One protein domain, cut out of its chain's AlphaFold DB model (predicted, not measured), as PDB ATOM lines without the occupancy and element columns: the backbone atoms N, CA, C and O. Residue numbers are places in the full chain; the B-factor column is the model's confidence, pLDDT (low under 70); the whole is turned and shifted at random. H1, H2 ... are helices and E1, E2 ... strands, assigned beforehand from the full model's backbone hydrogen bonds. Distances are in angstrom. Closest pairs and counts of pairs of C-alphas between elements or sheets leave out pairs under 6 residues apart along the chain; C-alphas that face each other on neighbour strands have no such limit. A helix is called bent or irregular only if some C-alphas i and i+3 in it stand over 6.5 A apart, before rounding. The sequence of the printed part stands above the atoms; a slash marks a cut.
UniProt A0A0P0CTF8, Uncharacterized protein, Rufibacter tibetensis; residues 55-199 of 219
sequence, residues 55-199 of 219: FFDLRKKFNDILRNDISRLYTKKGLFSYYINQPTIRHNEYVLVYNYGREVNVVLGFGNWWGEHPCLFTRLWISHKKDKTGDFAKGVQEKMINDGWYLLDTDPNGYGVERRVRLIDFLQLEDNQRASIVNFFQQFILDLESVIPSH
ATOM      1  N   PHE A  55      -0.320  25.298   9.573       35.38
ATOM      2  CA  PHE A  55       0.299  26.063   8.453       35.38
ATOM      3  C   PHE A  55       0.509  25.132   7.294       35.38
ATOM      4  O   PHE A  55       0.106  25.406   6.173       35.38
ATOM      5  N   PHE A  56       1.077  23.973   7.593       35.16
ATOM      6  CA  PHE A  56       1.178  22.893   6.642       35.16
ATOM      7  C   PHE A  56      -0.205  22.299   6.339       35.16
ATOM      8  O   PHE A  56      -0.426  21.925   5.192       35.16
ATOM      9  N   ASP A  57      -1.180  22.346   7.262       39.53
ATOM     10  CA  ASP A  57      -2.566  21.956   6.947       39.53
ATOM     11  C   ASP A  57      -3.386  23.030   6.216       39.53
ATOM     12  O   ASP A  57      -4.255  22.657   5.438       39.53
ATOM     13  N   LEU A  58      -3.137  24.335   6.379       50.06
ATOM     14  CA  LEU A  58      -3.710  25.384   5.526       50.06
ATOM     15  C   LEU A  58      -3.004  25.355   4.188       50.06
ATOM     16  O   LEU A  58      -3.687  25.369   3.185       50.06
ATOM     17  N   ARG A  59      -1.682  25.200   4.123       53.88
ATOM     18  CA  ARG A  59      -0.960  24.956   2.870       53.88
ATOM     19  C   ARG A  59      -1.488  23.708   2.165       53.88
ATOM     20  O   ARG A  59      -1.616  23.733   0.951       53.88
ATOM     21  N   LYS A  60      -1.853  22.648   2.893       60.16
ATOM     22  CA  LYS A  60      -2.502  21.448   2.342       60.16
ATOM     23  C   LYS A  60      -3.942  21.725   1.907       60.16
ATOM     24  O   LYS A  60      -4.250  21.485   0.751       60.16
ATOM     25  N   LYS A  61      -4.791  22.319   2.755       63.16
ATOM     26  CA  LYS A  61      -6.182  22.704   2.432       63.16
ATOM     27  C   LYS A  61      -6.253  23.706   1.274       63.16
ATOM     28  O   LYS A  61      -7.108  23.564   0.410       63.16
ATOM     29  N   PHE A  62      -5.346  24.678   1.220       68.50
ATOM     30  CA  PHE A  62      -5.187  25.644   0.136       68.50
ATOM     31  C   PHE A  62      -4.508  25.038  -1.080       68.50
ATOM     32  O   PHE A  62      -4.895  25.403  -2.174       68.50
ATOM     33  N   ASN A  63      -3.581  24.087  -0.955       71.31
ATOM     34  CA  ASN A  63      -3.169  23.284  -2.107       71.31
ATOM     35  C   ASN A  63      -4.366  22.507  -2.651       71.31
ATOM     36  O   ASN A  63      -4.558  22.491  -3.856       71.31
ATOM     37  N   ASP A  64      -5.208  21.925  -1.801       71.94
ATOM     38  CA  ASP A  64      -6.397  21.212  -2.251       71.94
ATOM     39  C   ASP A  64      -7.404  22.161  -2.915       71.94
ATOM     40  O   ASP A  64      -7.918  21.833  -3.977       71.94
ATOM     41  N   ILE A  65      -7.658  23.345  -2.356       78.44
ATOM     42  CA  ILE A  65      -8.521  24.365  -2.976       78.44
ATOM     43  C   ILE A  65      -7.884  24.876  -4.276       78.44
ATOM     44  O   ILE A  65      -8.436  24.689  -5.358       78.44
ATOM     45  N   LEU A  66      -6.698  25.482  -4.200       78.56
ATOM     46  CA  LEU A  66      -6.025  26.127  -5.324       78.56
ATOM     47  C   LEU A  66      -5.709  25.129  -6.448       78.56
ATOM     48  O   LEU A  66      -5.997  25.422  -7.602       78.56
ATOM     49  N   ARG A  67      -5.169  23.940  -6.151       74.06
ATOM     50  CA  ARG A  67      -4.782  22.939  -7.165       74.06
ATOM     51  C   ARG A  67      -5.946  22.056  -7.618       74.06
ATOM     52  O   ARG A  67      -6.060  21.813  -8.819       74.06
ATOM     53  N   ASN A  68      -6.780  21.544  -6.706       73.50
ATOM     54  CA  ASN A  68      -7.790  20.540  -7.074       73.50
ATOM     55  C   ASN A  68      -9.142  21.152  -7.463       73.50
ATOM     56  O   ASN A  68      -9.817  20.557  -8.304       73.50
ATOM     57  N   ASP A  69      -9.509  22.321  -6.923       80.50
ATOM     58  CA  ASP A  69     -10.779  22.990  -7.243       80.50
ATOM     59  C   ASP A  69     -10.555  24.137  -8.245       80.50
ATOM     60  O   ASP A  69     -11.060  24.110  -9.369       80.50
ATOM     61  N   ILE A  70      -9.746  25.129  -7.865       85.50
ATOM     62  CA  ILE A  70      -9.611  26.405  -8.582       85.50
ATOM     63  C   ILE A  70      -8.808  26.251  -9.875       85.50
ATOM     64  O   ILE A  70      -9.269  26.665 -10.934       85.50
ATOM     65  N   SER A  71      -7.647  25.594  -9.835       80.44
ATOM     66  CA  SER A  71      -6.826  25.365 -11.029       80.44
ATOM     67  C   SER A  71      -7.517  24.444 -12.032       80.44
ATOM     68  O   SER A  71      -7.487  24.710 -13.236       80.44
ATOM     69  N   ARG A  72      -8.251  23.426 -11.561       79.19
ATOM     70  CA  ARG A  72      -9.103  22.609 -12.440       79.19
ATOM     71  C   ARG A  72     -10.223  23.422 -13.082       79.19
ATOM     72  O   ARG A  72     -10.454  23.250 -14.277       79.19
ATOM     73  N   LEU A  73     -10.888  24.312 -12.341       82.31
ATOM     74  CA  LEU A  73     -11.901  25.201 -12.914       82.31
ATOM     75  C   LEU A  73     -11.294  26.129 -13.974       82.31
ATOM     76  O   LEU A  73     -11.807  26.188 -15.089       82.31
ATOM     77  N   TYR A  74     -10.177  26.783 -13.656       78.31
ATOM     78  CA  TYR A  74      -9.453  27.673 -14.566       78.31
ATOM     79  C   TYR A  74      -9.035  26.953 -15.861       78.31
ATOM     80  O   TYR A  74      -9.171  27.496 -16.957       78.31
ATOM     81  N   THR A  75      -8.623  25.683 -15.739       75.94
ATOM     82  CA  THR A  75      -8.298  24.800 -16.876       75.94
ATOM     83  C   THR A  75      -9.541  24.457 -17.693       75.94
ATOM     84  O   THR A  75      -9.542  24.612 -18.910       75.94
ATOM     85  N   LYS A  76     -10.631  24.034 -17.035       78.44
ATOM     86  CA  LYS A  76     -11.904  23.678 -17.687       78.44
ATOM     87  C   LYS A  76     -12.519  24.859 -18.447       78.44
ATOM     88  O   LYS A  76     -13.178  24.649 -19.459       78.44
ATOM     89  N   LYS A  77     -12.305  26.081 -17.956       79.50
ATOM     90  CA  LYS A  77     -12.740  27.336 -18.581       79.50
ATOM     91  C   LYS A  77     -11.834  27.805 -19.732       79.50
ATOM     92  O   LYS A  77     -12.164  28.787 -20.382       79.50
ATOM     93  N   GLY A  78     -10.715  27.124 -20.006       72.19
ATOM     94  CA  GLY A  78      -9.811  27.467 -21.112       72.19
ATOM     95  C   GLY A  78      -9.071  28.798 -20.933       72.19
ATOM     96  O   GLY A  78      -8.599  29.371 -21.911       72.19
ATOM     97  N   LEU A  79      -8.969  29.303 -19.698       76.06
ATOM     98  CA  LEU A  79      -8.487  30.661 -19.420       76.06
ATOM     99  C   LEU A  79      -6.959  30.793 -19.435       76.06
ATOM    100  O   LEU A  79      -6.456  31.882 -19.194       76.06
ATOM    101  N   PHE A  80      -6.207  29.733 -19.727       67.88
ATOM    102  CA  PHE A  80      -4.754  29.790 -19.892       67.88
ATOM    103  C   PHE A  80      -4.271  28.750 -20.906       67.88
ATOM    104  O   PHE A  80      -4.960  27.771 -21.187       67.88
ATOM    105  N   SER A  81      -3.058  28.948 -21.419       50.56
ATOM    106  CA  SER A  81      -2.419  28.039 -22.379       50.56
ATOM    107  C   SER A  81      -1.181  27.312 -21.850       50.56
ATOM    108  O   SER A  81      -0.848  26.250 -22.371       50.56
ATOM    109  N   TYR A  82      -0.504  27.835 -20.818       51.41
ATOM    110  CA  TYR A  82       0.741  27.253 -20.304       51.41
ATOM    111  C   TYR A  82       0.867  27.286 -18.776       51.41
ATOM    112  O   TYR A  82       0.471  28.250 -18.134       51.41
ATOM    113  N   TYR A  83       1.474  26.214 -18.251       49.94
ATOM    114  CA  TYR A  83       1.959  25.992 -16.882       49.94
ATOM    115  C   TYR A  83       1.067  26.438 -15.713       49.94
ATOM    116  O   TYR A  83       1.058  27.591 -15.290       49.94
ATOM    117  N   ILE A  84       0.470  25.441 -15.054       51.44
ATOM    118  CA  ILE A  84       0.129  25.537 -13.633       51.44
ATOM    119  C   ILE A  84       1.452  25.470 -12.860       51.44
ATOM    120  O   ILE A  84       1.999  24.384 -12.655       51.44
ATOM    121  N   ASN A  85       1.979  26.616 -12.430       54.47
ATOM    122  CA  ASN A  85       3.001  26.610 -11.386       54.47
ATOM    123  C   ASN A  85       2.391  26.002 -10.118       54.47
ATOM    124  O   ASN A  85       1.238  26.285  -9.790       54.47
ATOM    125  N   GLN A  86       3.141  25.164  -9.396       59.00
ATOM    126  CA  GLN A  86       2.696  24.762  -8.061       59.00
ATOM    127  C   GLN A  86       2.559  26.016  -7.183       59.00
ATOM    128  O   GLN A  86       3.348  26.947  -7.369       59.00
ATOM    129  N   PRO A  87       1.593  26.059  -6.242       58.88
ATOM    130  CA  PRO A  87       1.453  27.196  -5.348       58.88
ATOM    131  C   PRO A  87       2.783  27.497  -4.649       58.88
ATOM    132  O   PRO A  87       3.361  26.632  -3.983       58.88
ATOM    133  N   THR A  88       3.292  28.703  -4.874       63.09
ATOM    134  CA  THR A  88       4.653  29.107  -4.510       63.09
ATOM    135  C   THR A  88       4.625  30.252  -3.507       63.09
ATOM    136  O   THR A  88       3.666  31.025  -3.466       63.09
ATOM    137  N   ILE A  89       5.670  30.339  -2.685       62.97
ATOM    138  CA  ILE A  89       5.871  31.451  -1.759       62.97
ATOM    139  C   ILE A  89       6.574  32.568  -2.537       62.97
ATOM    140  O   ILE A  89       7.615  32.341  -3.149       62.97
ATOM    141  N   ARG A  90       5.999  33.771  -2.532       63.44
ATOM    142  CA  ARG A  90       6.598  34.983  -3.104       63.44
ATOM    143  C   ARG A  90       6.529  36.085  -2.063       63.44
ATOM    144  O   ARG A  90       5.447  36.596  -1.795       63.44
ATOM    145  N   HIS A  91       7.675  36.465  -1.501       65.62
ATOM    146  CA  HIS A  91       7.745  37.401  -0.376       65.62
ATOM    147  C   HIS A  91       6.805  36.942   0.760       65.62
ATOM    148  O   HIS A  91       7.051  35.917   1.387       65.62
ATOM    149  N   ASN A  92       5.688  37.648   0.952       66.88
ATOM    150  CA  ASN A  92       4.682  37.409   1.984       66.88
ATOM    151  C   ASN A  92       3.377  36.769   1.451       66.88
ATOM    152  O   ASN A  92       2.355  36.790   2.141       66.88
ATOM    153  N   GLU A  93       3.389  36.232   0.226       74.25
ATOM    154  CA  GLU A  93       2.233  35.656  -0.476       74.25
ATOM    155  C   GLU A  93       2.426  34.146  -0.743       74.25
ATOM    156  O   GLU A  93       3.519  33.712  -1.109       74.25
ATOM    157  N   TYR A  94       1.364  33.339  -0.628       75.38
ATOM    158  CA  TYR A  94       1.302  31.946  -1.095       75.38
ATOM    159  C   TYR A  94       0.289  31.825  -2.234       75.38
ATOM    160  O   TYR A  94      -0.919  31.967  -2.014       75.38
ATOM    161  N   VAL A  95       0.777  31.602  -3.456       78.88
ATOM    162  CA  VAL A  95       0.020  31.933  -4.674       78.88
ATOM    163  C   VAL A  95       0.132  30.912  -5.797       78.88
ATOM    164  O   VAL A  95       1.206  30.382  -6.084       78.88
ATOM    165  N   LEU A  96      -0.976  30.725  -6.514       82.88
ATOM    166  CA  LEU A  96      -0.961  30.334  -7.921       82.88
ATOM    167  C   LEU A  96      -0.791  31.573  -8.796       82.88
ATOM    168  O   LEU A  96      -1.431  32.595  -8.558       82.88
ATOM    169  N   VAL A  97       0.030  31.450  -9.838       84.06
ATOM    170  CA  VAL A  97       0.244  32.500 -10.838       84.06
ATOM    171  C   VAL A  97       0.030  31.914 -12.229       84.06
ATOM    172  O   VAL A  97       0.723  30.970 -12.611       84.06
ATOM    173  N   TYR A  98      -0.900  32.498 -12.978       83.12
ATOM    174  CA  TYR A  98      -1.175  32.207 -14.382       83.12
ATOM    175  C   TYR A  98      -0.681  33.374 -15.231       83.12
ATOM    176  O   TYR A  98      -1.007  34.522 -14.942       83.12
ATOM    177  N   ASN A  99       0.104  33.104 -16.270       80.94
ATOM    178  CA  ASN A  99       0.737  34.152 -17.075       80.94
ATOM    179  C   ASN A  99       0.141  34.153 -18.490       80.94
ATOM    180  O   ASN A  99       0.021  33.099 -19.116       80.94
ATOM    181  N   TYR A 100      -0.187  35.337 -19.002       79.56
ATOM    182  CA  TYR A 100      -0.660  35.585 -20.361       79.56
ATOM    183  C   TYR A 100       0.447  36.335 -21.116       79.56
ATOM    184  O   TYR A 100       0.559  37.560 -21.051       79.56
ATOM    185  N   GLY A 101       1.319  35.594 -21.801       75.62
ATOM    186  CA  GLY A 101       2.573  36.148 -22.319       75.62
ATOM    187  C   GLY A 101       3.584  36.410 -21.195       75.62
ATOM    188  O   GLY A 101       3.752  35.567 -20.314       75.62
ATOM    189  N   ARG A 102       4.298  37.544 -21.243       75.75
ATOM    190  CA  ARG A 102       5.290  37.933 -20.212       75.75
ATOM    191  C   ARG A 102       4.845  39.125 -19.366       75.75
ATOM    192  O   ARG A 102       5.432  39.391 -18.323       75.75
ATOM    193  N   GLU A 103       3.864  39.875 -19.850       86.31
ATOM    194  CA  GLU A 103       3.507  41.192 -19.334       86.31
ATOM    195  C   GLU A 103       2.202  41.207 -18.531       86.31
ATOM    196  O   GLU A 103       1.854  42.254 -18.001       86.31
ATOM    197  N   VAL A 104       1.461  40.098 -18.464       87.12
ATOM    198  CA  VAL A 104       0.133  40.034 -17.839       87.12
ATOM    199  C   VAL A 104       0.039  38.777 -16.985       87.12
ATOM    200  O   VAL A 104       0.163  37.668 -17.501       87.12
ATOM    201  N   ASN A 105      -0.206  38.942 -15.688       87.88
ATOM    202  CA  ASN A 105      -0.197  37.858 -14.711       87.88
ATOM    203  C   ASN A 105      -1.479  37.888 -13.874       87.88
ATOM    204  O   ASN A 105      -1.900  38.942 -13.412       87.88
ATOM    205  N   VAL A 106      -2.073  36.726 -13.635       88.56
ATOM    206  CA  VAL A 106      -3.205  36.529 -12.730       88.56
ATOM    207  C   VAL A 106      -2.728  35.733 -11.525       88.56
ATOM    208  O   VAL A 106      -2.226  34.619 -11.667       88.56
ATOM    209  N   VAL A 107      -2.886  36.306 -10.340       88.06
ATOM    210  CA  VAL A 107      -2.412  35.776  -9.061       88.06
ATOM    211  C   VAL A 107      -3.623  35.432  -8.196       88.06
ATOM    212  O   VAL A 107      -4.492  36.278  -7.996       88.06
ATOM    213  N   LEU A 108      -3.685  34.202  -7.685       88.19
ATOM    214  CA  LEU A 108      -4.704  33.735  -6.738       88.19
ATOM    215  C   LEU A 108      -4.006  33.180  -5.501       88.19
ATOM    216  O   LEU A 108      -3.163  32.290  -5.636       88.19
ATOM    217  N   GLY A 109      -4.377  33.615  -4.302       84.19
ATOM    218  CA  GLY A 109      -3.778  33.036  -3.105       84.19
ATOM    219  C   GLY A 109      -4.178  33.709  -1.808       84.19
ATOM    220  O   GLY A 109      -5.270  34.266  -1.683       84.19
ATOM    221  N   PHE A 110      -3.269  33.649  -0.841       79.56
ATOM    222  CA  PHE A 110      -3.338  34.414   0.398       79.56
ATOM    223  C   PHE A 110      -2.012  35.127   0.663       79.56
ATOM    224  O   PHE A 110      -0.958  34.651   0.248       79.56
ATOM    225  N   GLY A 111      -2.059  36.263   1.350       71.62
ATOM    226  CA  GLY A 111      -0.876  37.063   1.655       71.62
ATOM    227  C   GLY A 111      -1.039  37.900   2.918       71.62
ATOM    228  O   GLY A 111      -2.156  38.181   3.356       71.62
ATOM    229  N   ASN A 112       0.086  38.280   3.518       64.31
ATOM    230  CA  ASN A 112       0.134  39.272   4.591       64.31
ATOM    231  C   ASN A 112       0.222  40.680   3.984       64.31
ATOM    232  O   ASN A 112       1.250  41.041   3.408       64.31
ATOM    233  N   TRP A 113      -0.833  41.477   4.162       57.16
ATOM    234  CA  TRP A 113      -0.821  42.907   3.855       57.16
ATOM    235  C   TRP A 113      -0.600  43.733   5.112       57.16
ATOM    236  O   TRP A 113      -1.353  43.618   6.080       57.16
ATOM    237  N   TRP A 114       0.380  44.636   5.038       46.25
ATOM    238  CA  TRP A 114       0.556  45.771   5.952       46.25
ATOM    239  C   TRP A 114       0.630  45.424   7.455       46.25
ATOM    240  O   TRP A 114       0.520  46.307   8.298       46.25
ATOM    241  N   GLY A 115       0.875  44.155   7.807       48.91
ATOM    242  CA  GLY A 115       1.125  43.713   9.182       48.91
ATOM    243  C   GLY A 115      -0.113  43.576  10.074       48.91
ATOM    244  O   GLY A 115       0.045  43.257  11.250       48.91
ATOM    245  N   GLU A 116      -1.328  43.773   9.553       51.41
ATOM    246  CA  GLU A 116      -2.556  43.711  10.362       51.41
ATOM    247  C   GLU A 116      -3.230  42.336  10.317       51.41
ATOM    248  O   GLU A 116      -3.385  41.694  11.355       51.41
ATOM    249  N   HIS A 117      -3.596  41.852   9.125       56.97
ATOM    250  CA  HIS A 117      -4.264  40.560   8.958       56.97
ATOM    251  C   HIS A 117      -3.875  39.875   7.636       56.97
ATOM    252  O   HIS A 117      -3.778  40.552   6.607       56.97
ATOM    253  N   PRO A 118      -3.730  38.534   7.610       68.50
ATOM    254  CA  PRO A 118      -3.644  37.802   6.355       68.50
ATOM    255  C   PRO A 118      -4.965  37.931   5.592       68.50
ATOM    256  O   PRO A 118      -6.042  37.796   6.180       68.50
ATOM    257  N   CYS A 119      -4.893  38.130   4.280       77.31
ATOM    258  CA  CYS A 119      -6.055  38.168   3.394       77.31
ATOM    259  C   CYS A 119      -5.976  37.062   2.345       77.31
ATOM    260  O   CYS A 119      -4.893  36.691   1.896       77.31
ATOM    261  N   LEU A 120      -7.140  36.581   1.919       82.88
ATOM    262  CA  LEU A 120      -7.310  35.937   0.624       82.88
ATOM    263  C   LEU A 120      -7.407  37.012  -0.447       82.88
ATOM    264  O   LEU A 120      -7.984  38.076  -0.203       82.88
ATOM    265  N   PHE A 121      -6.842  36.740  -1.618       87.94
ATOM    266  CA  PHE A 121      -6.806  37.716  -2.694       87.94
ATOM    267  C   PHE A 121      -6.792  37.107  -4.086       87.94
ATOM    268  O   PHE A 121      -6.343  35.978  -4.312       87.94
ATOM    269  N   THR A 122      -7.229  37.933  -5.025       90.75
ATOM    270  CA  THR A 122      -7.084  37.735  -6.458       90.75
ATOM    271  C   THR A 122      -6.559  39.034  -7.063       90.75
ATOM    272  O   THR A 122      -7.034  40.116  -6.728       90.75
ATOM    273  N   ARG A 123      -5.537  38.950  -7.920       91.44
ATOM    274  CA  ARG A 123      -4.892  40.112  -8.549       91.44
ATOM    275  C   ARG A 123      -4.650  39.838 -10.028       91.44
ATOM    276  O   ARG A 123      -3.972  38.872 -10.364       91.44
ATOM    277  N   LEU A 124      -5.146  40.702 -10.907       91.56
ATOM    278  CA  LEU A 124      -4.615  40.851 -12.261       91.56
ATOM    279  C   LEU A 124      -3.503  41.903 -12.209       91.56
ATOM    280  O   LEU A 124      -3.711  42.979 -11.668       91.56
ATOM    281  N   TRP A 125      -2.331  41.609 -12.756       92.19
ATOM    282  CA  TRP A 125      -1.210  42.543 -12.862       92.19
ATOM    283  C   TRP A 125      -0.797  42.681 -14.324       92.19
ATOM    284  O   TRP A 125      -0.670  41.675 -15.025       92.19
ATOM    285  N   ILE A 126      -0.589  43.915 -14.781       91.69
ATOM    286  CA  ILE A 126      -0.239  44.253 -16.163       91.69
ATOM    287  C   ILE A 126       0.977  45.175 -16.160       91.69
ATOM    288  O   ILE A 126       0.924  46.280 -15.638       91.69
ATOM    289  N   SER A 127       2.072  44.753 -16.785       90.94
ATOM    290  CA  SER A 127       3.293  45.552 -16.872       90.94
ATOM    291  C   SER A 127       3.099  46.839 -17.679       90.94
ATOM    292  O   SER A 127       2.430  46.829 -18.716       90.94
ATOM    293  N   HIS A 128       3.852  47.883 -17.318       91.94
ATOM    294  CA  HIS A 128       4.009  49.122 -18.094       91.94
ATOM    295  C   HIS A 128       4.434  48.912 -19.561       91.94
ATOM    296  O   HIS A 128       4.236  49.776 -20.414       91.94
ATOM    297  N   LYS A 129       4.988  47.741 -19.906       88.62
ATOM    298  CA  LYS A 129       5.277  47.356 -21.303       88.62
ATOM    299  C   LYS A 129       4.018  47.109 -22.144       88.62
ATOM    300  O   LYS A 129       4.090  47.192 -23.369       88.62
ATOM    301  N   LYS A 130       2.900  46.770 -21.499       87.69
ATOM    302  CA  LYS A 130       1.647  46.310 -22.113       87.69
ATOM    303  C   LYS A 130       0.505  47.304 -21.922       87.69
ATOM    304  O   LYS A 130      -0.242  47.530 -22.867       87.69
ATOM    305  N   ASP A 131       0.423  47.913 -20.743       89.94
ATOM    306  CA  ASP A 131      -0.456  49.041 -20.437       89.94
ATOM    307  C   ASP A 131       0.413  50.201 -19.936       89.94
ATOM    308  O   ASP A 131       0.967  50.127 -18.846       89.94
ATOM    309  N   LYS A 132       0.606  51.231 -20.767       87.81
ATOM    310  CA  LYS A 132       1.527  52.349 -20.480       87.81
ATOM    311  C   LYS A 132       0.902  53.473 -19.657       87.81
ATOM    312  O   LYS A 132       1.640  54.311 -19.152       87.81
ATOM    313  N   THR A 133      -0.423  53.541 -19.628       88.19
ATOM    314  CA  THR A 133      -1.195  54.663 -19.074       88.19
ATOM    315  C   THR A 133      -2.092  54.238 -17.918       88.19
ATOM    316  O   THR A 133      -2.553  55.094 -17.169       88.19
ATOM    317  N   GLY A 134      -2.333  52.934 -17.760       88.88
ATOM    318  CA  GLY A 134      -3.240  52.379 -16.760       88.88
ATOM    319  C   GLY A 134      -4.684  52.323 -17.244       88.88
ATOM    320  O   GLY A 134      -5.543  51.828 -16.519       88.88
ATOM    321  N   ASP A 135      -4.971  52.792 -18.464       89.62
ATOM    322  CA  ASP A 135      -6.325  52.832 -19.025       89.62
ATOM    323  C   ASP A 135      -6.931  51.429 -19.155       89.62
ATOM    324  O   ASP A 135      -8.139  51.251 -18.976       89.62
ATOM    325  N   PHE A 136      -6.106  50.413 -19.438       87.44
ATOM    326  CA  PHE A 136      -6.592  49.042 -19.505       87.44
ATOM    327  C   PHE A 136      -6.850  48.471 -18.105       87.44
ATOM    328  O   PHE A 136      -7.932  47.934 -17.873       87.44
ATOM    329  N   ALA A 137      -5.914  48.614 -17.163       90.44
ATOM    330  CA  ALA A 137      -6.121  48.180 -15.781       90.44
ATOM    331  C   ALA A 137      -7.347  48.862 -15.149       90.44
ATOM    332  O   ALA A 137      -8.188  48.198 -14.540       90.44
ATOM    333  N   LYS A 138      -7.515  50.165 -15.389       89.81
ATOM    334  CA  LYS A 138      -8.705  50.921 -15.001       89.81
ATOM    335  C   LYS A 138      -9.968  50.369 -15.667       89.81
ATOM    336  O   LYS A 138     -10.927  50.081 -14.965       89.81
ATOM    337  N   GLY A 139      -9.958  50.121 -16.978       87.25
ATOM    338  CA  GLY A 139     -11.098  49.529 -17.691       87.25
ATOM    339  C   GLY A 139     -11.469  48.107 -17.234       87.25
ATOM    340  O   GLY A 139     -12.634  47.718 -17.324       87.25
ATOM    341  N   VAL A 140     -10.513  47.328 -16.711       86.81
ATOM    342  CA  VAL A 140     -10.798  46.051 -16.030       86.81
ATOM    343  C   VAL A 140     -11.442  46.296 -14.669       86.81
ATOM    344  O   VAL A 140     -12.475  45.694 -14.378       86.81
ATOM    345  N   GLN A 141     -10.871  47.189 -13.857       88.69
ATOM    346  CA  GLN A 141     -11.411  47.539 -12.542       88.69
ATOM    347  C   GLN A 141     -12.845  48.083 -12.653       88.69
ATOM    348  O   GLN A 141     -13.713  47.636 -11.907       88.69
ATOM    349  N   GLU A 142     -13.119  48.936 -13.645       86.12
ATOM    350  CA  GLU A 142     -14.445  49.486 -13.950       86.12
ATOM    351  C   GLU A 142     -15.468  48.388 -14.302       86.12
ATOM    352  O   GLU A 142     -16.620  48.453 -13.874       86.12
ATOM    353  N   LYS A 143     -15.062  47.329 -15.015       80.44
ATOM    354  CA  LYS A 143     -15.931  46.168 -15.305       80.44
ATOM    355  C   LYS A 143     -16.140  45.244 -14.106       80.44
ATOM    356  O   LYS A 143     -17.149  44.547 -14.053       80.44
ATOM    357  N   MET A 144     -15.215  45.250 -13.151       78.19
ATOM    358  CA  MET A 144     -15.268  44.457 -11.920       78.19
ATOM    359  C   MET A 144     -15.892  45.229 -10.731       78.19
ATOM    360  O   MET A 144     -15.919  44.719  -9.613       78.19
ATOM    361  N   ILE A 145     -16.428  46.442 -10.944       59.88
ATOM    362  CA  ILE A 145     -16.849  47.396  -9.890       59.88
ATOM    363  C   ILE A 145     -17.756  46.819  -8.787       59.88
ATOM    364  O   ILE A 145     -17.654  47.254  -7.640       59.88
ATOM    365  N   ASN A 146     -18.617  45.843  -9.092       56.47
ATOM    366  CA  ASN A 146     -19.655  45.363  -8.167       56.47
ATOM    367  C   ASN A 146     -19.127  44.656  -6.899       56.47
ATOM    368  O   ASN A 146     -19.899  44.443  -5.967       56.47
ATOM    369  N   ASP A 147     -17.839  44.296  -6.841       59.78
ATOM    370  CA  ASP A 147     -17.335  43.286  -5.897       59.78
ATOM    371  C   ASP A 147     -16.195  43.743  -4.954       59.78
ATOM    372  O   ASP A 147     -15.629  42.930  -4.214       59.78
ATOM    373  N   GLY A 148     -15.878  45.042  -4.917       72.62
ATOM    374  CA  GLY A 148     -14.846  45.595  -4.019       72.62
ATOM    375  C   GLY A 148     -13.422  45.446  -4.562       72.62
ATOM    376  O   GLY A 148     -12.522  44.983  -3.860       72.62
ATOM    377  N   TRP A 149     -13.244  45.815  -5.830       85.19
ATOM    378  CA  TRP A 149     -11.985  45.754  -6.569       85.19
ATOM    379  C   TRP A 149     -11.204  47.073  -6.508       85.19
ATOM    380  O   TRP A 149     -11.735  48.144  -6.817       85.19
ATOM    381  N   TYR A 150      -9.921  46.980  -6.162       87.56
ATOM    382  CA  TYR A 150      -8.986  48.094  -6.025       87.56
ATOM    383  C   TYR A 150      -8.050  48.175  -7.234       87.56
ATOM    384  O   TYR A 150      -7.501  47.159  -7.663       87.56
ATOM    385  N   LEU A 151      -7.822  49.386  -7.743       89.44
ATOM    386  CA  LEU A 151      -6.713  49.667  -8.655       89.44
ATOM    387  C   LEU A 151      -5.438  49.895  -7.824       89.44
ATOM    388  O   LEU A 151      -5.461  50.613  -6.827       89.44
ATOM    389  N   LEU A 152      -4.340  49.267  -8.234       88.12
ATOM    390  CA  LEU A 152      -2.991  49.447  -7.710       88.12
ATOM    391  C   LEU A 152      -2.180  50.160  -8.800       88.12
ATOM    392  O   LEU A 152      -1.604  49.519  -9.677       88.12
ATOM    393  N   ASP A 153      -2.196  51.489  -8.774       85.25
ATOM    394  CA  ASP A 153      -1.601  52.392  -9.774       85.25
ATOM    395  C   ASP A 153      -0.235  52.971  -9.366       85.25
ATOM    396  O   ASP A 153       0.354  53.775 -10.084       85.25
ATOM    397  N   THR A 154       0.277  52.536  -8.216       79.19
ATOM    398  CA  THR A 154       1.526  53.003  -7.595       79.19
ATOM    399  C   THR A 154       2.674  51.988  -7.673       79.19
ATOM    400  O   THR A 154       3.760  52.254  -7.157       79.19
ATOM    401  N   ASP A 155       2.476  50.831  -8.318       80.06
ATOM    402  CA  ASP A 155       3.546  49.853  -8.567       80.06
ATOM    403  C   ASP A 155       4.477  50.376  -9.688       80.06
ATOM    404  O   ASP A 155       4.016  50.728 -10.775       80.06
ATOM    405  N   PRO A 156       5.805  50.449  -9.467       82.88
ATOM    406  CA  PRO A 156       6.738  51.018 -10.443       82.88
ATOM    407  C   PRO A 156       6.837  50.240 -11.770       82.88
ATOM    408  O   PRO A 156       7.332  50.781 -12.763       82.88
ATOM    409  N   ASN A 157       6.393  48.980 -11.820       86.56
ATOM    410  CA  ASN A 157       6.589  48.080 -12.963       86.56
ATOM    411  C   ASN A 157       5.307  47.764 -13.753       86.56
ATOM    412  O   ASN A 157       5.394  47.168 -14.840       86.56
ATOM    413  N   GLY A 158       4.139  48.138 -13.235       91.31
ATOM    414  CA  GLY A 158       2.846  47.837 -13.836       91.31
ATOM    415  C   GLY A 158       1.661  48.317 -13.007       91.31
ATOM    416  O   GLY A 158       1.815  48.854 -11.920       91.31
ATOM    417  N   TYR A 159       0.468  48.040 -13.516       93.00
ATOM    418  CA  TYR A 159      -0.802  48.305 -12.857       93.00
ATOM    419  C   TYR A 159      -1.405  47.000 -12.332       93.00
ATOM    420  O   TYR A 159      -1.439  45.988 -13.040       93.00
ATOM    421  N   GLY A 160      -1.909  47.016 -11.101       91.25
ATOM    422  CA  GLY A 160      -2.651  45.904 -10.508       91.25
ATOM    423  C   GLY A 160      -4.148  46.191 -10.408       91.25
ATOM    424  O   GLY A 160      -4.554  47.318 -10.164       91.25
ATOM    425  N   VAL A 161      -4.975  45.162 -10.536       92.12
ATOM    426  CA  VAL A 161      -6.402  45.175 -10.196       92.12
ATOM    427  C   VAL A 161      -6.609  44.037  -9.205       92.12
ATOM    428  O   VAL A 161      -6.419  42.874  -9.560       92.12
ATOM    429  N   GLU A 162      -6.898  44.364  -7.946       90.56
ATOM    430  CA  GLU A 162      -6.876  43.429  -6.815       90.56
ATOM    431  C   GLU A 162      -8.205  43.418  -6.054       90.56
ATOM    432  O   GLU A 162      -8.750  44.467  -5.712       90.56
ATOM    433  N   ARG A 163      -8.684  42.225  -5.702       89.25
ATOM    434  CA  ARG A 163      -9.715  42.014  -4.685       89.25
ATOM    435  C   ARG A 163      -9.084  41.283  -3.517       89.25
ATOM    436  O   ARG A 163      -8.399  40.281  -3.710       89.25
ATOM    437  N   ARG A 164      -9.354  41.745  -2.296       86.06
ATOM    438  CA  ARG A 164      -8.864  41.108  -1.068       86.06
ATOM    439  C   ARG A 164      -9.931  41.073   0.015       86.06
ATOM    440  O   ARG A 164     -10.665  42.040   0.200       86.06
ATOM    441  N   VAL A 165      -9.990  39.966   0.747       82.50
ATOM    442  CA  VAL A 165     -10.882  39.762   1.896       82.50
ATOM    443  C   VAL A 165     -10.063  39.126   3.013       82.50
ATOM    444  O   VAL A 165      -9.261  38.226   2.762       82.50
ATOM    445  N   ARG A 166     -10.216  39.598   4.253       75.75
ATOM    446  CA  ARG A 166      -9.367  39.144   5.363       75.75
ATOM    447  C   ARG A 166      -9.692  37.690   5.678       75.75
ATOM    448  O   ARG A 166     -10.857  37.313   5.734       75.75
ATOM    449  N   LEU A 167      -8.676  36.874   5.932       72.12
ATOM    450  CA  LEU A 167      -8.853  35.444   6.183       72.12
ATOM    451  C   LEU A 167      -9.743  35.188   7.413       72.12
ATOM    452  O   LEU A 167     -10.521  34.239   7.417       72.12
ATOM    453  N   ILE A 168      -9.692  36.074   8.414       64.00
ATOM    454  CA  ILE A 168     -10.546  36.008   9.607       64.00
ATOM    455  C   ILE A 168     -12.047  36.119   9.291       64.00
ATOM    456  O   ILE A 168     -12.844  35.473   9.966       64.00
ATOM    457  N   ASP A 169     -12.420  36.825   8.217       68.06
ATOM    458  CA  ASP A 169     -13.816  36.964   7.772       68.06
ATOM    459  C   ASP A 169     -14.386  35.610   7.278       68.06
ATOM    460  O   ASP A 169     -15.594  35.400   7.289       68.06
ATOM    461  N   PHE A 170     -13.516  34.657   6.908       64.75
ATOM    462  CA  PHE A 170     -13.888  33.274   6.584       64.75
ATOM    463  C   PHE A 170     -13.782  32.325   7.784       64.75
ATOM    464  O   PHE A 170     -14.512  31.338   7.841       64.75
ATOM    465  N   LEU A 171     -12.888  32.591   8.745       55.69
ATOM    466  CA  LEU A 171     -12.696  31.726   9.919       55.69
ATOM    467  C   LEU A 171     -13.904  31.737  10.868       55.69
ATOM    468  O   LEU A 171     -14.150  30.738  11.535       55.69
ATOM    469  N   GLN A 172     -14.686  32.818  10.878       55.41
ATOM    470  CA  GLN A 172     -15.933  32.933  11.649       55.41
ATOM    471  C   GLN A 172     -17.084  32.054  11.106       55.41
ATOM    472  O   GLN A 172     -18.119  31.931  11.753       55.41
ATOM    473  N   LEU A 173     -16.922  31.431   9.931       53.78
ATOM    474  CA  LEU A 173     -17.934  30.601   9.267       53.78
ATOM    475  C   LEU A 173     -17.673  29.102   9.501       53.78
ATOM    476  O   LEU A 173     -17.445  28.372   8.534       53.78
ATOM    477  N   GLU A 174     -17.658  28.656  10.764       52.22
ATOM    478  CA  GLU A 174     -17.143  27.338  11.202       52.22
ATOM    479  C   GLU A 174     -17.513  26.155  10.279       52.22
ATOM    480  O   GLU A 174     -16.621  25.417   9.858       52.22
ATOM    481  N   ASP A 175     -18.780  26.038   9.866       53.19
ATOM    482  CA  ASP A 175     -19.269  24.910   9.052       53.19
ATOM    483  C   ASP A 175     -19.060  25.039   7.526       53.19
ATOM    484  O   ASP A 175     -19.178  24.048   6.807       53.19
ATOM    485  N   ASN A 176     -18.757  26.231   6.989       65.38
ATOM    486  CA  ASN A 176     -18.774  26.489   5.533       65.38
ATOM    487  C   ASN A 176     -17.498  27.129   4.952       65.38
ATOM    488  O   ASN A 176     -17.452  27.448   3.760       65.38
ATOM    489  N   GLN A 177     -16.427  27.240   5.745       66.25
ATOM    490  CA  GLN A 177     -15.169  27.909   5.372       66.25
ATOM    491  C   GLN A 177     -14.648  27.530   3.971       66.25
ATOM    492  O   GLN A 177     -14.373  28.410   3.154       66.25
ATOM    493  N   ARG A 178     -14.538  26.227   3.643       76.38
ATOM    494  CA  ARG A 178     -14.014  25.782   2.333       76.38
ATOM    495  C   ARG A 178     -14.886  26.267   1.177       76.38
ATOM    496  O   ARG A 178     -14.341  26.754   0.191       76.38
ATOM    497  N   ALA A 179     -16.205  26.123   1.286       79.00
ATOM    498  CA  ALA A 179     -17.134  26.515   0.231       79.00
ATOM    499  C   ALA A 179     -17.068  28.027  -0.023       79.00
ATOM    500  O   ALA A 179     -16.974  28.446  -1.173       79.00
ATOM    501  N   SER A 180     -17.006  28.836   1.039       79.38
ATOM    502  CA  SER A 180     -16.866  30.294   0.946       79.38
ATOM    503  C   SER A 180     -15.545  30.724   0.296       79.38
ATOM    504  O   SER A 180     -15.547  31.591  -0.576       79.38
ATOM    505  N   ILE A 181     -14.424  30.090   0.661       82.00
ATOM    506  CA  ILE A 181     -13.103  30.354   0.062       82.00
ATOM    507  C   ILE A 181     -13.073  29.944  -1.417       82.00
ATOM    508  O   ILE A 181     -12.551  30.678  -2.255       82.00
ATOM    509  N   VAL A 182     -13.640  28.780  -1.753       83.62
ATOM    510  CA  VAL A 182     -13.774  28.336  -3.145       83.62
ATOM    511  C   VAL A 182     -14.611  29.345  -3.929       83.62
ATOM    512  O   VAL A 182     -14.153  29.809  -4.968       83.62
ATOM    513  N   ASN A 183     -15.772  29.756  -3.410       86.31
ATOM    514  CA  ASN A 183     -16.665  30.705  -4.074       86.31
ATOM    515  C   ASN A 183     -15.993  32.070  -4.328       86.31
ATOM    516  O   ASN A 183     -16.119  32.617  -5.419       86.31
ATOM    517  N   PHE A 184     -15.196  32.577  -3.378       87.56
ATOM    518  CA  PHE A 184     -14.400  33.800  -3.559       87.56
ATOM    519  C   PHE A 184     -13.479  33.726  -4.791       87.56
ATOM    520  O   PHE A 184     -13.476  34.633  -5.626       87.56
ATOM    521  N   PHE A 185     -12.734  32.627  -4.948       88.50
ATOM    522  CA  PHE A 185     -11.885  32.421  -6.124       88.50
ATOM    523  C   PHE A 185     -12.694  32.132  -7.398       88.50
ATOM    524  O   PHE A 185     -12.294  32.559  -8.479       88.50
ATOM    525  N   GLN A 186     -13.818  31.416  -7.293       88.50
ATOM    526  CA  GLN A 186     -14.691  31.114  -8.430       88.50
ATOM    527  C   GLN A 186     -15.314  32.377  -9.025       88.50
ATOM    528  O   GLN A 186     -15.307  32.506 -10.247       88.50
ATOM    529  N   GLN A 187     -15.779  33.315  -8.192       87.94
ATOM    530  CA  GLN A 187     -16.352  34.573  -8.665       87.94
ATOM    531  C   GLN A 187     -15.341  35.343  -9.517       87.94
ATOM    532  O   GLN A 187     -15.636  35.643 -10.667       87.94
ATOM    533  N   PHE A 188     -14.103  35.518  -9.039       88.12
ATOM    534  CA  PHE A 188     -13.062  36.162  -9.847       88.12
ATOM    535  C   PHE A 188     -12.796  35.450 -11.184       88.12
ATOM    536  O   PHE A 188     -12.538  36.101 -12.194       88.12
ATOM    537  N   ILE A 189     -12.843  34.116 -11.216       88.19
ATOM    538  CA  ILE A 189     -12.652  33.361 -12.462       88.19
ATOM    539  C   ILE A 189     -13.773  33.666 -13.468       88.19
ATOM    540  O   ILE A 189     -13.484  33.801 -14.656       88.19
ATOM    541  N   LEU A 190     -15.016  33.812 -13.001       87.69
ATOM    542  CA  LEU A 190     -16.163  34.214 -13.825       87.69
ATOM    543  C   LEU A 190     -16.059  35.687 -14.262       87.69
ATOM    544  O   LEU A 190     -16.284  35.994 -15.434       87.69
ATOM    545  N   ASP A 191     -15.648  36.581 -13.359       86.62
ATOM    546  CA  ASP A 191     -15.409  37.997 -13.659       86.62
ATOM    547  C   ASP A 191     -14.355  38.129 -14.773       86.62
ATOM    548  O   ASP A 191     -14.576  38.790 -15.790       86.62
ATOM    549  N   LEU A 192     -13.226  37.425 -14.635       86.69
ATOM    550  CA  LEU A 192     -12.136  37.419 -15.609       86.69
ATOM    551  C   LEU A 192     -12.551  36.800 -16.957       86.69
ATOM    552  O   LEU A 192     -12.193  37.339 -18.006       86.69
ATOM    553  N   GLU A 193     -13.327  35.712 -16.949       86.31
ATOM    554  CA  GLU A 193     -13.907  35.100 -18.156       86.31
ATOM    555  C   GLU A 193     -14.789  36.091 -18.931       86.31
ATOM    556  O   GLU A 193     -14.741  36.113 -20.160       86.31
ATOM    557  N   SER A 194     -15.536  36.958 -18.237       85.62
ATOM    558  CA  SER A 194     -16.342  38.011 -18.874       85.62
ATOM    559  C   SER A 194     -15.498  39.155 -19.464       85.62
ATOM    560  O   SER A 194     -15.859  39.747 -20.484       85.62
ATOM    561  N   VAL A 195     -14.345  39.448 -18.854       85.38
ATOM    562  CA  VAL A 195     -13.458  40.552 -19.245       85.38
ATOM    563  C   VAL A 195     -12.556  40.179 -20.425       85.38
ATOM    564  O   VAL A 195     -12.393  40.995 -21.336       85.38
ATOM    565  N   ILE A 196     -11.997  38.963 -20.461       84.50
ATOM    566  CA  ILE A 196     -11.031  38.525 -21.489       84.50
ATOM    567  C   ILE A 196     -11.498  38.793 -22.940       84.50
ATOM    568  O   ILE A 196     -10.721  39.394 -23.690       84.50
ATOM    569  N   PRO A 197     -12.737  38.446 -23.357       83.00
ATOM    570  CA  PRO A 197     -13.213  38.673 -24.727       83.00
ATOM    571  C   PRO A 197     -13.235  40.145 -25.151       83.00
ATOM    572  O   PRO A 197     -13.107  40.445 -26.335       83.00
ATOM    573  N   SER A 198     -13.364  41.073 -24.196       82.88
ATOM    574  CA  SER A 198     -13.319  42.513 -24.476       82.88
ATOM    575  C   SER A 198     -11.904  43.039 -24.746       82.88
ATOM    576  O   SER A 198     -11.759  44.156 -25.238       82.88
ATOM    577  N   HIS A 199     -10.857  42.286 -24.384       81.62
ATOM    578  CA  HIS A 199      -9.472  42.771 -24.360       81.62
ATOM    579  C   HIS A 199      -8.457  41.755 -24.938       81.62
ATOM    580  O   HIS A 199      -7.437  41.455 -24.306       81.62
TER     581      HIS A 199
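What this domain is: This is residues 55 to 199 of the 219 residues of an uncharacterized protein of Rufibacter tibetensis (UniProt A0A0P0CTF8). One strongly twisted sheet of six strands makes a curved wall, and helices cover one of its faces: the long H1 and H4 side by side, partly touching, over E2, E3 and E4, and the short H2 over E6 near the other edge. H3, a short helix, follows straight on E6 and leads round to H4. The printed part has 145 residues, with four named helices and six named strands in the order H1 E1 E2 E3 E4 H2 E5 E6 H3 H4. The sheet is antiparallel, in the order E1, E2, E3, E4, E6, E5, and the class is mixed, helices and strands. The whole is compact, with a radius of gyration of the C-alphas of 14.8 A and a rounded outline of 43 by 34 by 29 A.

Where its parts are: H1 takes residues 55 to 76, from C-alpha 55 at (0.299, 26.063, 8.453), and measures 28.9 A; it is neither bent nor irregular, but only just, with C-alphas 68 and 71 6.3 A apart. E1 is residues 88 to 90. E2, residues 93 to 100, measures 20.1 A and bends by 55 degrees at residue 96. E3, residues 104 to 113, measures 21.9 A and bends by 87 degrees at residue 110. E4, residues 117 to 127, measures 27.4 A and bends by 71 degrees at residue 120. H2 is residues 135 to 143, from C-alpha 135 at (-6.325, 52.832, -19.025), and E5 is residues 149 to 152. E6, residues 158 to 166, measures 24.4 A, and H3 is residues 167 to 171. H4, residues 177 to 198, measures 33.3 A and ends at C-alpha 198 at (-13.319, 42.513, -24.476); it is only just irregular, with C-alphas 194 and 197 6.7 A apart.

How they stand to each other: E1 to E4 form a meander, each strand the antiparallel neighbour of the one before. Within hydrogen-bond range are N 88 and O 95 of E1 and E2, 2.9 A, N 96 and O 108 of E2 and E3, 2.8 A, and N 107 and O 123 of E3 and E4, 2.8 A. E6 is the antiparallel neighbour of E4, with N 122 and O 163 at 2.9 A, and of the edge strand E5, with N 150 and O 162 at 2.8 A. E4, H2 and E5 form a split strand-helix-strand unit, two strands that run the same way with a helix between them in the chain and E6 between them in the sheet; its crossover is right-handed. H1, H2 and H4 lie on the same face, making two layers of sheet and helices. H1 runs along the strands over E2 and E3 at a height over the sheet of 9.6 A; its closest C-alphas to E2 are Leu 66 and Leu 96, 7.1 A. H4 runs along the strands over E4 at a height of 9.9 A, with the C-alphas of Thr 122 and Phe 188 closest, 7.0 A. With residues 65 to 74 alone H1 touches H4, closest at the C-alphas of Ile 65 and Val 182, 6.6 A; they run the same way at a steep tilt of 35.1 degrees, only just beyond shallow. H2 is over E6 at a height of 8.8 A and is close to H4 but not clearly touching, with the C-alphas of Val 140 and Val 195 closest, 6.9 A. H3 touches H4, closest at the C-alphas of Phe 170 and Gln 177, 5.6 A. In H2 and H3 every O i to N i+4 pair is within hydrogen-bond range; H1 has 15 of 18 and H4 15 of 18.

The domain as a whole: The two C-alphas farthest apart, those of Lys 132 and Asp 175, are 45.4 A apart. The printed part has no cut. The link from H1 to E1, 11 residues, is long. The mean pLDDT of the printed part is 76.3, and residues 55 to 62, 80 to 92, 112 to 118, 145 to 147 and 168 to 177 are under 70.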